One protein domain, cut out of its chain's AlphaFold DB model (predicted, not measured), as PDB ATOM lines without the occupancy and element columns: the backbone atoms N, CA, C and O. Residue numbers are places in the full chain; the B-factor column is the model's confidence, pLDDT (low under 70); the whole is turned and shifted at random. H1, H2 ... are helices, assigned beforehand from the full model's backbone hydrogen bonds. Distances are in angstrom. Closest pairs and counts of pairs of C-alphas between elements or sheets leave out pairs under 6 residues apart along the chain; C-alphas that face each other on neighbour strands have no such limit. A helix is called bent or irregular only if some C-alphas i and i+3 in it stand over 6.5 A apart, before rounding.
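This is residues 165 to 231 of the 411 residues of the protein "Single-stranded-DNA-specific exonuclease RecJ" of Candidatus Falkowbacteria bacterium GW2011_GWA2_39_24 (UniProt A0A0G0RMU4). Crossed helices pack on one side of the long last helix H5, whose other side is bare: H1 and H4 pack slantwise on it, H2 meets it crosswise with residues 192 to 194, and short H3 lies farthest out. The printed part has 67 residues with five named helices, H1 to H5; it is all helix and compact, radius of gyration of the C-alphas 10.8 A, spanning 29 by 25 by 16 A.

H1, residues 166 to 175, begins at C-alpha (-42.251, -26.508, 0.824). H2 is 183 to 194, only just irregular: C-alphas 188 and 191 are 6.6 A apart. H3 is 197 to 200, H4 204 to 211. H5, 215 to 231, 24.2 A long, ends at C-alpha (-55.225, -15.610, -16.264).

H5, the hub, touches H1 at a steep tilt of 39 degrees, closest C-alphas Gly 167 and Ala 218, 5.0 A. H4 and H5 form a hairpin. H2 is about perpendicular to H5, 87 degrees. Every O i to N i+4 pair is within hydrogen-bond range in H1, H4 and H5; in H2, 5 of 8.

The printed part has no cut and no long link. Residues 199 to 203 are under pLDDT 70.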
ATOM      1  N   ARG A 165     -42.922 -23.643   4.746       94.50
ATOM      2  CA  ARG A 165     -43.229 -24.964   4.186       94.50
ATOM      3  C   ARG A 165     -42.904 -25.030   2.692       94.50
ATOM      4  O   ARG A 165     -42.880 -24.015   1.995       94.50
ATOM      5  N   LEU A 166     -42.697 -26.246   2.194       96.25
ATOM      6  CA  LEU A 166     -42.251 -26.508   0.824       96.25
ATOM      7  C   LEU A 166     -43.142 -25.847  -0.239       96.25
ATOM      8  O   LEU A 166     -42.635 -25.143  -1.108       96.25
ATOM      9  N   GLY A 167     -44.463 -26.012  -0.129       96.88
ATOM     10  CA  GLY A 167     -45.406 -25.396  -1.062       96.88
ATOM     11  C   GLY A 167     -45.361 -23.869  -1.067       96.88
ATOM     12  O   GLY A 167     -45.369 -23.252  -2.127       96.88
ATOM     13  N   ILE A 168     -45.240 -23.246   0.108       96.88
ATOM     14  CA  ILE A 168     -45.137 -21.785   0.213       96.88
ATOM     15  C   ILE A 168     -43.816 -21.291  -0.374       96.88
ATOM     16  O   ILE A 168     -43.822 -20.303  -1.098       96.88
ATOM     17  N   ASN A 169     -42.705 -22.001  -0.162       96.94
ATOM     18  CA  ASN A 169     -41.432 -21.675  -0.810       96.94
ATOM     19  C   ASN A 169     -41.528 -21.661  -2.336       96.94
ATOM     20  O   ASN A 169     -41.067 -20.719  -2.982       96.94
ATOM     21  N   GLU A 170     -42.132 -22.693  -2.926       97.81
ATOM     22  CA  GLU A 170     -42.312 -22.739  -4.377       97.81
ATOM     23  C   GLU A 170     -43.268 -21.641  -4.861       97.81
ATOM     24  O   GLU A 170     -43.034 -21.058  -5.922       97.81
ATOM     25  N   LEU A 171     -44.276 -21.283  -4.059       97.25
ATOM     26  CA  LEU A 171     -45.177 -20.171  -4.351       97.25
ATOM     27  C   LEU A 171     -44.463 -18.811  -4.330       97.25
ATOM     28  O   LEU A 171     -44.664 -18.008  -5.238       97.25
ATOM     29  N   LEU A 172     -43.599 -18.562  -3.339       97.44
ATOM     30  CA  LEU A 172     -42.759 -17.359  -3.275       97.44
ATOM     31  C   LEU A 172     -41.855 -17.265  -4.506       97.44
ATOM     32  O   LEU A 172     -41.768 -16.207  -5.131       97.44
ATOM     33  N   ARG A 173     -41.256 -18.391  -4.915       97.25
ATOM     34  CA  ARG A 173     -40.385 -18.462  -6.094       97.25
ATOM     35  C   ARG A 173     -41.118 -18.078  -7.378       97.25
ATOM     36  O   ARG A 173     -40.614 -17.245  -8.125       97.25
ATOM     37  N   VAL A 174     -42.290 -18.661  -7.651       97.06
ATOM     38  CA  VAL A 174     -43.073 -18.317  -8.859       97.06
ATOM     39  C   VAL A 174     -43.693 -16.921  -8.780       97.06
ATOM     40  O   VAL A 174     -44.000 -16.327  -9.810       97.06
ATOM     41  N   ALA A 175     -43.859 -16.380  -7.570       95.69
ATOM     42  CA  ALA A 175     -44.291 -15.005  -7.347       95.69
ATOM     43  C   ALA A 175     -43.161 -13.970  -7.489       95.69
ATOM     44  O   ALA A 175     -43.456 -12.778  -7.498       95.69
ATOM     45  N   GLY A 176     -41.898 -14.401  -7.601       96.81
ATOM     46  CA  GLY A 176     -40.740 -13.504  -7.630       96.81
ATOM     47  C   GLY A 176     -40.468 -12.816  -6.289       96.81
ATOM     48  O   GLY A 176     -39.886 -11.738  -6.268       96.81
ATOM     49  N   LEU A 177     -40.907 -13.415  -5.178       96.62
ATOM     50  CA  LEU A 177     -40.748 -12.865  -3.836       96.62
ATOM     51  C   LEU A 177     -39.521 -13.442  -3.131       96.62
ATOM     52  O   LEU A 177     -39.185 -14.616  -3.292       96.62
ATOM     53  N   GLN A 178     -38.899 -12.611  -2.301       95.06
ATOM     54  CA  GLN A 178     -37.815 -12.993  -1.403       95.06
ATOM     55  C   GLN A 178     -38.231 -12.735   0.044       95.06
ATOM     56  O   GLN A 178     -39.116 -11.926   0.312       95.06
ATOM     57  N   LEU A 179     -37.607 -13.459   0.970       96.19
ATOM     58  CA  LEU A 179     -37.775 -13.219   2.399       96.19
ATOM     59  C   LEU A 179     -36.916 -12.011   2.831       96.19
ATOM     60  O   LEU A 179     -35.849 -11.808   2.248       96.19
ATOM     61  N   PRO A 180     -37.317 -11.265   3.876       96.50
ATOM     62  CA  PRO A 180     -38.538 -11.458   4.653       96.50
ATOM     63  C   PRO A 180     -39.794 -10.948   3.929       96.50
ATOM     64  O   PRO A 180     -39.780  -9.924   3.254       96.50
ATOM     65  N   ILE A 181     -40.902 -11.661   4.116       97.31
ATOM     66  CA  ILE A 181     -42.249 -11.237   3.744       97.31
ATOM     67  C   ILE A 181     -43.003 -10.716   4.971       97.31
ATOM     68  O   ILE A 181     -42.723 -11.085   6.112       97.31
ATOM     69  N   ASN A 182     -44.012  -9.895   4.720       96.88
ATOM     70  CA  ASN A 182     -44.912  -9.339   5.726       96.88
ATOM     71  C   ASN A 182     -46.374  -9.623   5.340       96.88
ATOM     72  O   ASN A 182     -46.663 -10.276   4.331       96.88
ATOM     73  N   GLU A 183     -47.312  -9.140   6.137       96.38
ATOM     74  CA  GLU A 183     -48.745  -9.297   5.916       96.38
ATOM     75  C   GLU A 183     -49.233  -8.698   4.589       96.38
ATOM     76  O   GLU A 183     -50.135  -9.264   3.969       96.38
ATOM     77  N   TRP A 184     -48.582  -7.644   4.078       96.44
ATOM     78  CA  TRP A 184     -48.873  -7.118   2.742       96.44
ATOM     79  C   TRP A 184     -48.571  -8.160   1.659       96.44
ATOM     80  O   TRP A 184     -49.413  -8.435   0.804       96.44
ATOM     81  N   HIS A 185     -47.408  -8.814   1.722       97.88
ATOM     82  CA  HIS A 185     -47.063  -9.891   0.790       97.88
ATOM     83  C   HIS A 185     -48.038 -11.071   0.902       97.88
ATOM     84  O   HIS A 185     -48.429 -11.653  -0.115       97.88
ATOM     85  N   ILE A 186     -48.474 -11.412   2.119       97.94
ATOM     86  CA  ILE A 186     -49.486 -12.450   2.322       97.94
ATOM     87  C   ILE A 186     -50.794 -12.065   1.619       97.94
ATOM     88  O   ILE A 186     -51.252 -12.814   0.752       97.94
ATOM     89  N   GLY A 187     -51.361 -10.899   1.939       95.94
ATOM     90  CA  GLY A 187     -52.664 -10.461   1.431       95.94
ATOM     91  C   GLY A 187     -52.689 -10.193  -0.077       95.94
ATOM     92  O   GLY A 187     -53.665 -10.528  -0.748       95.94
ATOM     93  N   TRP A 188     -51.604  -9.651  -0.639       94.50
ATOM     94  CA  TRP A 188     -51.573  -9.188  -2.032       94.50
ATOM     95  C   TRP A 188     -50.878 -10.131  -3.011       94.50
ATOM     96  O   TRP A 188     -51.113 -10.030  -4.217       94.50
ATOM     97  N   GLN A 189     -50.051 -11.061  -2.531       96.19
ATOM     98  CA  GLN A 189     -49.295 -11.960  -3.407       96.19
ATOM     99  C   GLN A 189     -49.576 -13.439  -3.131       96.19
ATOM    100  O   GLN A 189     -49.813 -14.185  -4.082       96.19
ATOM    101  N   ILE A 190     -49.597 -13.879  -1.874       97.31
ATOM    102  CA  ILE A 190     -49.758 -15.306  -1.540       97.31
ATOM    103  C   ILE A 190     -51.229 -15.725  -1.591       97.31
ATOM    104  O   ILE A 190     -51.603 -16.591  -2.386       97.31
ATOM    105  N   VAL A 191     -52.079 -15.075  -0.794       96.62
ATOM    106  CA  VAL A 191     -53.518 -15.362  -0.707       96.62
ATOM    107  C   VAL A 191     -54.198 -15.319  -2.081       96.62
ATOM    108  O   VAL A 191     -54.947 -16.246  -2.391       96.62
ATOM    109  N   PRO A 192     -53.936 -14.339  -2.971       93.81
ATOM    110  CA  PRO A 192     -54.622 -14.291  -4.260       93.81
ATOM    111  C   PRO A 192     -54.274 -15.459  -5.195       93.81
ATOM    112  O   PRO A 192     -55.103 -15.821  -6.032       93.81
ATOM    113  N   ARG A 193     -53.088 -16.066  -5.042       94.75
ATOM    114  CA  ARG A 193     -52.686 -17.274  -5.777       94.75
ATOM    115  C   ARG A 193     -53.330 -18.529  -5.206       94.75
ATOM    116  O   ARG A 193     -53.750 -19.382  -5.971       94.75
ATOM    117  N   LEU A 194     -53.472 -18.628  -3.886       94.12
ATOM    118  CA  LEU A 194     -54.193 -19.744  -3.264       94.12
ATOM    119  C   LEU A 194     -55.695 -19.682  -3.592       94.12
ATOM    120  O   LEU A 194     -56.300 -20.680  -3.979       94.12
ATOM    121  N   ASN A 195     -56.283 -18.487  -3.541       90.19
ATOM    122  CA  ASN A 195     -57.711 -18.276  -3.772       90.19
ATOM    123  C   ASN A 195     -58.147 -18.471  -5.229       90.19
ATOM    124  O   ASN A 195     -59.349 -18.586  -5.480       90.19
ATOM    125  N   VAL A 196     -57.224 -18.495  -6.198       86.81
ATOM    126  CA  VAL A 196     -57.599 -18.723  -7.602       86.81
ATOM    127  C   VAL A 196     -58.144 -20.133  -7.823       86.81
ATOM    128  O   VAL A 196     -59.063 -20.297  -8.625       86.81
ATOM    129  N   ALA A 197     -57.666 -21.109  -7.040       81.19
ATOM    130  CA  ALA A 197     -58.119 -22.492  -7.108       81.19
ATOM    131  C   ALA A 197     -59.623 -22.610  -6.849       81.19
ATOM    132  O   ALA A 197     -60.282 -23.398  -7.500       81.19
ATOM    133  N   GLY A 198     -60.185 -21.792  -5.953       71.06
ATOM    134  CA  GLY A 198     -61.628 -21.765  -5.699       71.06
ATOM    135  C   GLY A 198     -62.429 -20.871  -6.651       71.06
ATOM    136  O   GLY A 198     -63.651 -20.868  -6.575       71.06
ATOM    137  N   ARG A 199     -61.783 -20.065  -7.504       69.69
ATOM    138  CA  ARG A 199     -62.459 -19.091  -8.390       69.69
ATOM    139  C   ARG A 199     -62.544 -19.543  -9.839       69.69
ATOM    140  O   ARG A 199     -63.487 -19.152 -10.518       69.69
ATOM    141  N   LEU A 200     -61.539 -20.276 -10.310       60.59
ATOM    142  CA  LEU A 200     -61.402 -20.679 -11.712       60.59
ATOM    143  C   LEU A 200     -61.183 -22.187 -11.897       60.59
ATOM    144  O   LEU A 200     -61.095 -22.636 -13.034       60.59
ATOM    145  N   ALA A 201     -61.041 -22.956 -10.817       59.25
ATOM    146  CA  ALA A 201     -60.653 -24.361 -10.884       59.25
ATOM    147  C   ALA A 201     -61.250 -25.177  -9.728       59.25
ATOM    148  O   ALA A 201     -62.142 -24.714  -9.015       59.25
ATOM    149  N   HIS A 202     -60.751 -26.401  -9.547       64.81
ATOM    150  CA  HIS A 202     -61.021 -27.197  -8.357       64.81
ATOM    151  C   HIS A 202     -60.115 -26.740  -7.205       64.81
ATOM    152  O   HIS A 202     -58.888 -26.723  -7.325       64.81
ATOM    153  N   ALA A 203     -60.717 -26.427  -6.056       62.72
ATOM    154  CA  ALA A 203     -60.025 -25.920  -4.867       62.72
ATOM    155  C   ALA A 203     -58.921 -26.859  -4.325       62.72
ATOM    156  O   ALA A 203     -58.025 -26.414  -3.601       62.72
ATOM    157  N   ASN A 204     -58.927 -28.133  -4.737       76.44
ATOM    158  CA  ASN A 204     -57.926 -29.135  -4.371       76.44
ATOM    159  C   ASN A 204     -56.481 -28.729  -4.707       76.44
ATOM    160  O   ASN A 204     -55.579 -29.104  -3.960       76.44
ATOM    161  N   SER A 205     -56.230 -27.932  -5.753       84.12
ATOM    162  CA  SER A 205     -54.855 -27.565  -6.141       84.12
ATOM    163  C   SER A 205     -54.132 -26.712  -5.090       84.12
ATOM    164  O   SER A 205     -52.941 -26.904  -4.846       84.12
ATOM    165  N   ALA A 206     -54.842 -25.791  -4.427       92.00
ATOM    166  CA  ALA A 206     -54.256 -24.991  -3.349       92.00
ATOM    167  C   ALA A 206     -53.930 -25.862  -2.131       92.00
ATOM    168  O   ALA A 206     -52.848 -25.748  -1.559       92.00
ATOM    169  N   TYR A 207     -54.832 -26.776  -1.770       91.69
ATOM    170  CA  TYR A 207     -54.599 -27.715  -0.679       91.69
ATOM    171  C   TYR A 207     -53.399 -28.624  -0.954       91.69
ATOM    172  O   TYR A 207     -52.501 -28.701  -0.117       91.69
ATOM    173  N   GLN A 208     -53.332 -29.231  -2.145       91.12
ATOM    174  CA  GLN A 208     -52.215 -30.081  -2.574       91.12
ATOM    175  C   GLN A 208     -50.870 -29.363  -2.456       91.12
ATOM    176  O   GLN A 208     -49.926 -29.936  -1.918       91.12
ATOM    177  N   LEU A 209     -50.792 -28.091  -2.868       95.12
ATOM    178  CA  LEU A 209     -49.588 -27.284  -2.675       95.12
ATOM    179  C   LEU A 209     -49.212 -27.168  -1.189       95.12
ATOM    180  O   LEU A 209     -48.052 -27.363  -0.829       95.12
ATOM    181  N   LEU A 210     -50.174 -26.839  -0.323       94.88
ATOM    182  CA  LEU A 210     -49.928 -26.581   1.102       94.88
ATOM    183  C   LEU A 210     -49.495 -27.828   1.886       94.88
ATOM    184  O   LEU A 210     -48.798 -27.672   2.893       94.88
ATOM    185  N   ILE A 211     -49.876 -29.024   1.426       92.69
ATOM    186  CA  ILE A 211     -49.514 -30.311   2.044       92.69
ATOM    187  C   ILE A 211     -48.403 -31.074   1.304       92.69
ATOM    188  O   ILE A 211     -48.041 -32.178   1.721       92.69
ATOM    189  N   ALA A 212     -47.866 -30.520   0.214       94.50
ATOM    190  CA  ALA A 212     -46.866 -31.186  -0.612       94.50
ATOM    191  C   ALA A 212     -45.602 -31.539   0.191       94.50
ATOM    192  O   ALA A 212     -45.037 -30.705   0.908       94.50
ATOM    193  N   LYS A 213     -45.140 -32.783   0.032       93.31
ATOM    194  CA  LYS A 213     -43.907 -33.301   0.653       93.31
ATOM    195  C   LYS A 213     -42.767 -33.465  -0.348       93.31
ATOM    196  O   LYS A 213     -41.611 -33.508   0.065       93.31
ATOM    197  N   ASP A 214     -43.092 -33.530  -1.637       96.56
ATOM    198  CA  ASP A 214     -42.128 -33.575  -2.727       96.56
ATOM    199  C   ASP A 214     -41.974 -32.203  -3.398       96.56
ATOM    200  O   ASP A 214     -42.934 -31.453  -3.597       96.56
ATOM    201  N   LYS A 215     -40.731 -31.859  -3.743       96.38
ATOM    202  CA  LYS A 215     -40.401 -30.548  -4.314       96.38
ATOM    203  C   LYS A 215     -40.913 -30.406  -5.745       96.38
ATOM    204  O   LYS A 215     -41.278 -29.304  -6.148       96.38
ATOM    205  N   THR A 216     -40.933 -31.491  -6.509       96.06
ATOM    206  CA  THR A 216     -41.418 -31.501  -7.891       96.06
ATOM    207  C   THR A 216     -42.929 -31.295  -7.915       96.06
ATOM    208  O   THR A 216     -43.405 -30.421  -8.639       96.06
ATOM    209  N   GLU A 217     -43.666 -32.009  -7.062       94.31
ATOM    210  CA  GLU A 217     -45.115 -31.834  -6.881       94.31
ATOM    211  C   GLU A 217     -45.471 -30.415  -6.415       94.31
ATOM    212  O   GLU A 217     -46.353 -29.768  -6.990       94.31
ATOM    213  N   ALA A 218     -44.750 -29.892  -5.415       96.56
ATOM    214  CA  ALA A 218     -44.937 -28.529  -4.925       96.56
ATOM    215  C   ALA A 218     -44.678 -27.490  -6.026       96.56
ATOM    216  O   ALA A 218     -45.460 -26.557  -6.207       96.56
ATOM    217  N   ARG A 219     -43.606 -27.669  -6.806       96.81
ATOM    218  CA  ARG A 219     -43.253 -26.782  -7.919       96.81
ATOM    219  C   ARG A 219     -44.311 -26.795  -9.019       96.81
ATOM    220  O   ARG A 219     -44.666 -25.725  -9.509       96.81
ATOM    221  N   ALA A 220     -44.798 -27.973  -9.403       94.81
ATOM    222  CA  ALA A 220     -45.847 -28.112 -10.408       94.81
ATOM    223  C   ALA A 220     -47.149 -27.441  -9.943       94.81
ATOM    224  O   ALA A 220     -47.727 -26.640 -10.674       94.81
ATOM    225  N   SER A 221     -47.548 -27.682  -8.691       94.69
ATOM    226  CA  SER A 221     -48.746 -27.079  -8.096       94.69
ATOM    227  C   SER A 221     -48.635 -25.552  -8.002       94.69
ATOM    228  O   SER A 221     -49.565 -24.837  -8.367       94.69
ATOM    229  N   ALA A 222     -47.480 -25.024  -7.578       96.56
ATOM    230  CA  ALA A 222     -47.238 -23.583  -7.504       96.56
ATOM    231  C   ALA A 222     -47.285 -22.918  -8.889       96.56
ATOM    232  O   ALA A 222     -47.887 -21.854  -9.039       96.56
ATOM    233  N   GLN A 223     -46.686 -23.550  -9.902       96.06
ATOM    234  CA  GLN A 223     -46.712 -23.064 -11.282       96.06
ATOM    235  C   GLN A 223     -48.146 -23.024 -11.831       96.06
ATOM    236  O   GLN A 223     -48.556 -22.016 -12.403       96.06
ATOM    237  N   HIS A 224     -48.929 -24.074 -11.579       93.81
ATOM    238  CA  HIS A 224     -50.325 -24.139 -11.996       93.81
ATOM    239  C   HIS A 224     -51.174 -23.015 -11.377       93.81
ATOM    240  O   HIS A 224     -51.878 -22.295 -12.088       93.81
ATOM    241  N   LEU A 225     -51.052 -22.790 -10.063       94.69
ATOM    242  CA  LEU A 225     -51.743 -21.687  -9.384       94.69
ATOM    243  C   LEU A 225     -51.276 -20.314  -9.888       94.69
ATOM    244  O   LEU A 225     -52.078 -19.386  -9.989       94.69
ATOM    245  N   GLN A 226     -49.993 -20.166 -10.229       96.00
ATOM    246  CA  GLN A 226     -49.462 -18.930 -10.805       96.00
ATOM    247  C   GLN A 226     -50.075 -18.633 -12.180       96.00
ATOM    248  O   GLN A 226     -50.489 -17.500 -12.427       96.00
ATOM    249  N   GLU A 227     -50.170 -19.629 -13.059       94.62
ATOM    250  CA  GLU A 227     -50.780 -19.489 -14.388       94.62
ATOM    251  C   GLU A 227     -52.258 -19.107 -14.288       94.62
ATOM    252  O   GLU A 227     -52.705 -18.145 -14.920       94.62
ATOM    253  N   GLN A 228     -53.002 -19.786 -13.414       92.31
ATOM    254  CA  GLN A 228     -54.393 -19.448 -13.125       92.31
ATOM    255  C   GLN A 228     -54.521 -18.032 -12.563       92.31
ATOM    256  O   GLN A 228     -55.413 -17.281 -12.961       92.31
ATOM    257  N   ASN A 229     -53.625 -17.632 -11.659       94.38
ATOM    258  CA  ASN A 229     -53.618 -16.294 -11.083       94.38
ATOM    259  C   ASN A 229     -53.370 -15.206 -12.141       94.38
ATOM    260  O   ASN A 229     -54.074 -14.196 -12.128       94.38
ATOM    261  N   ILE A 230     -52.423 -15.418 -13.064       94.56
ATOM    262  CA  ILE A 230     -52.173 -14.510 -14.198       94.56
ATOM    263  C   ILE A 230     -53.418 -14.420 -15.084       94.56
ATOM    264  O   ILE A 230     -53.877 -13.317 -15.385       94.56
ATOM    265  N   SER A 231     -53.999 -15.564 -15.460       92.44
ATOM    266  CA  SER A 231     -55.225 -15.610 -16.264       92.44
ATOM    267  C   SER A 231     -56.348 -14.812 -15.595       92.44
ATOM    268  O   SER A 231     -56.891 -13.872 -16.177       92.44
TER     269      SER A 231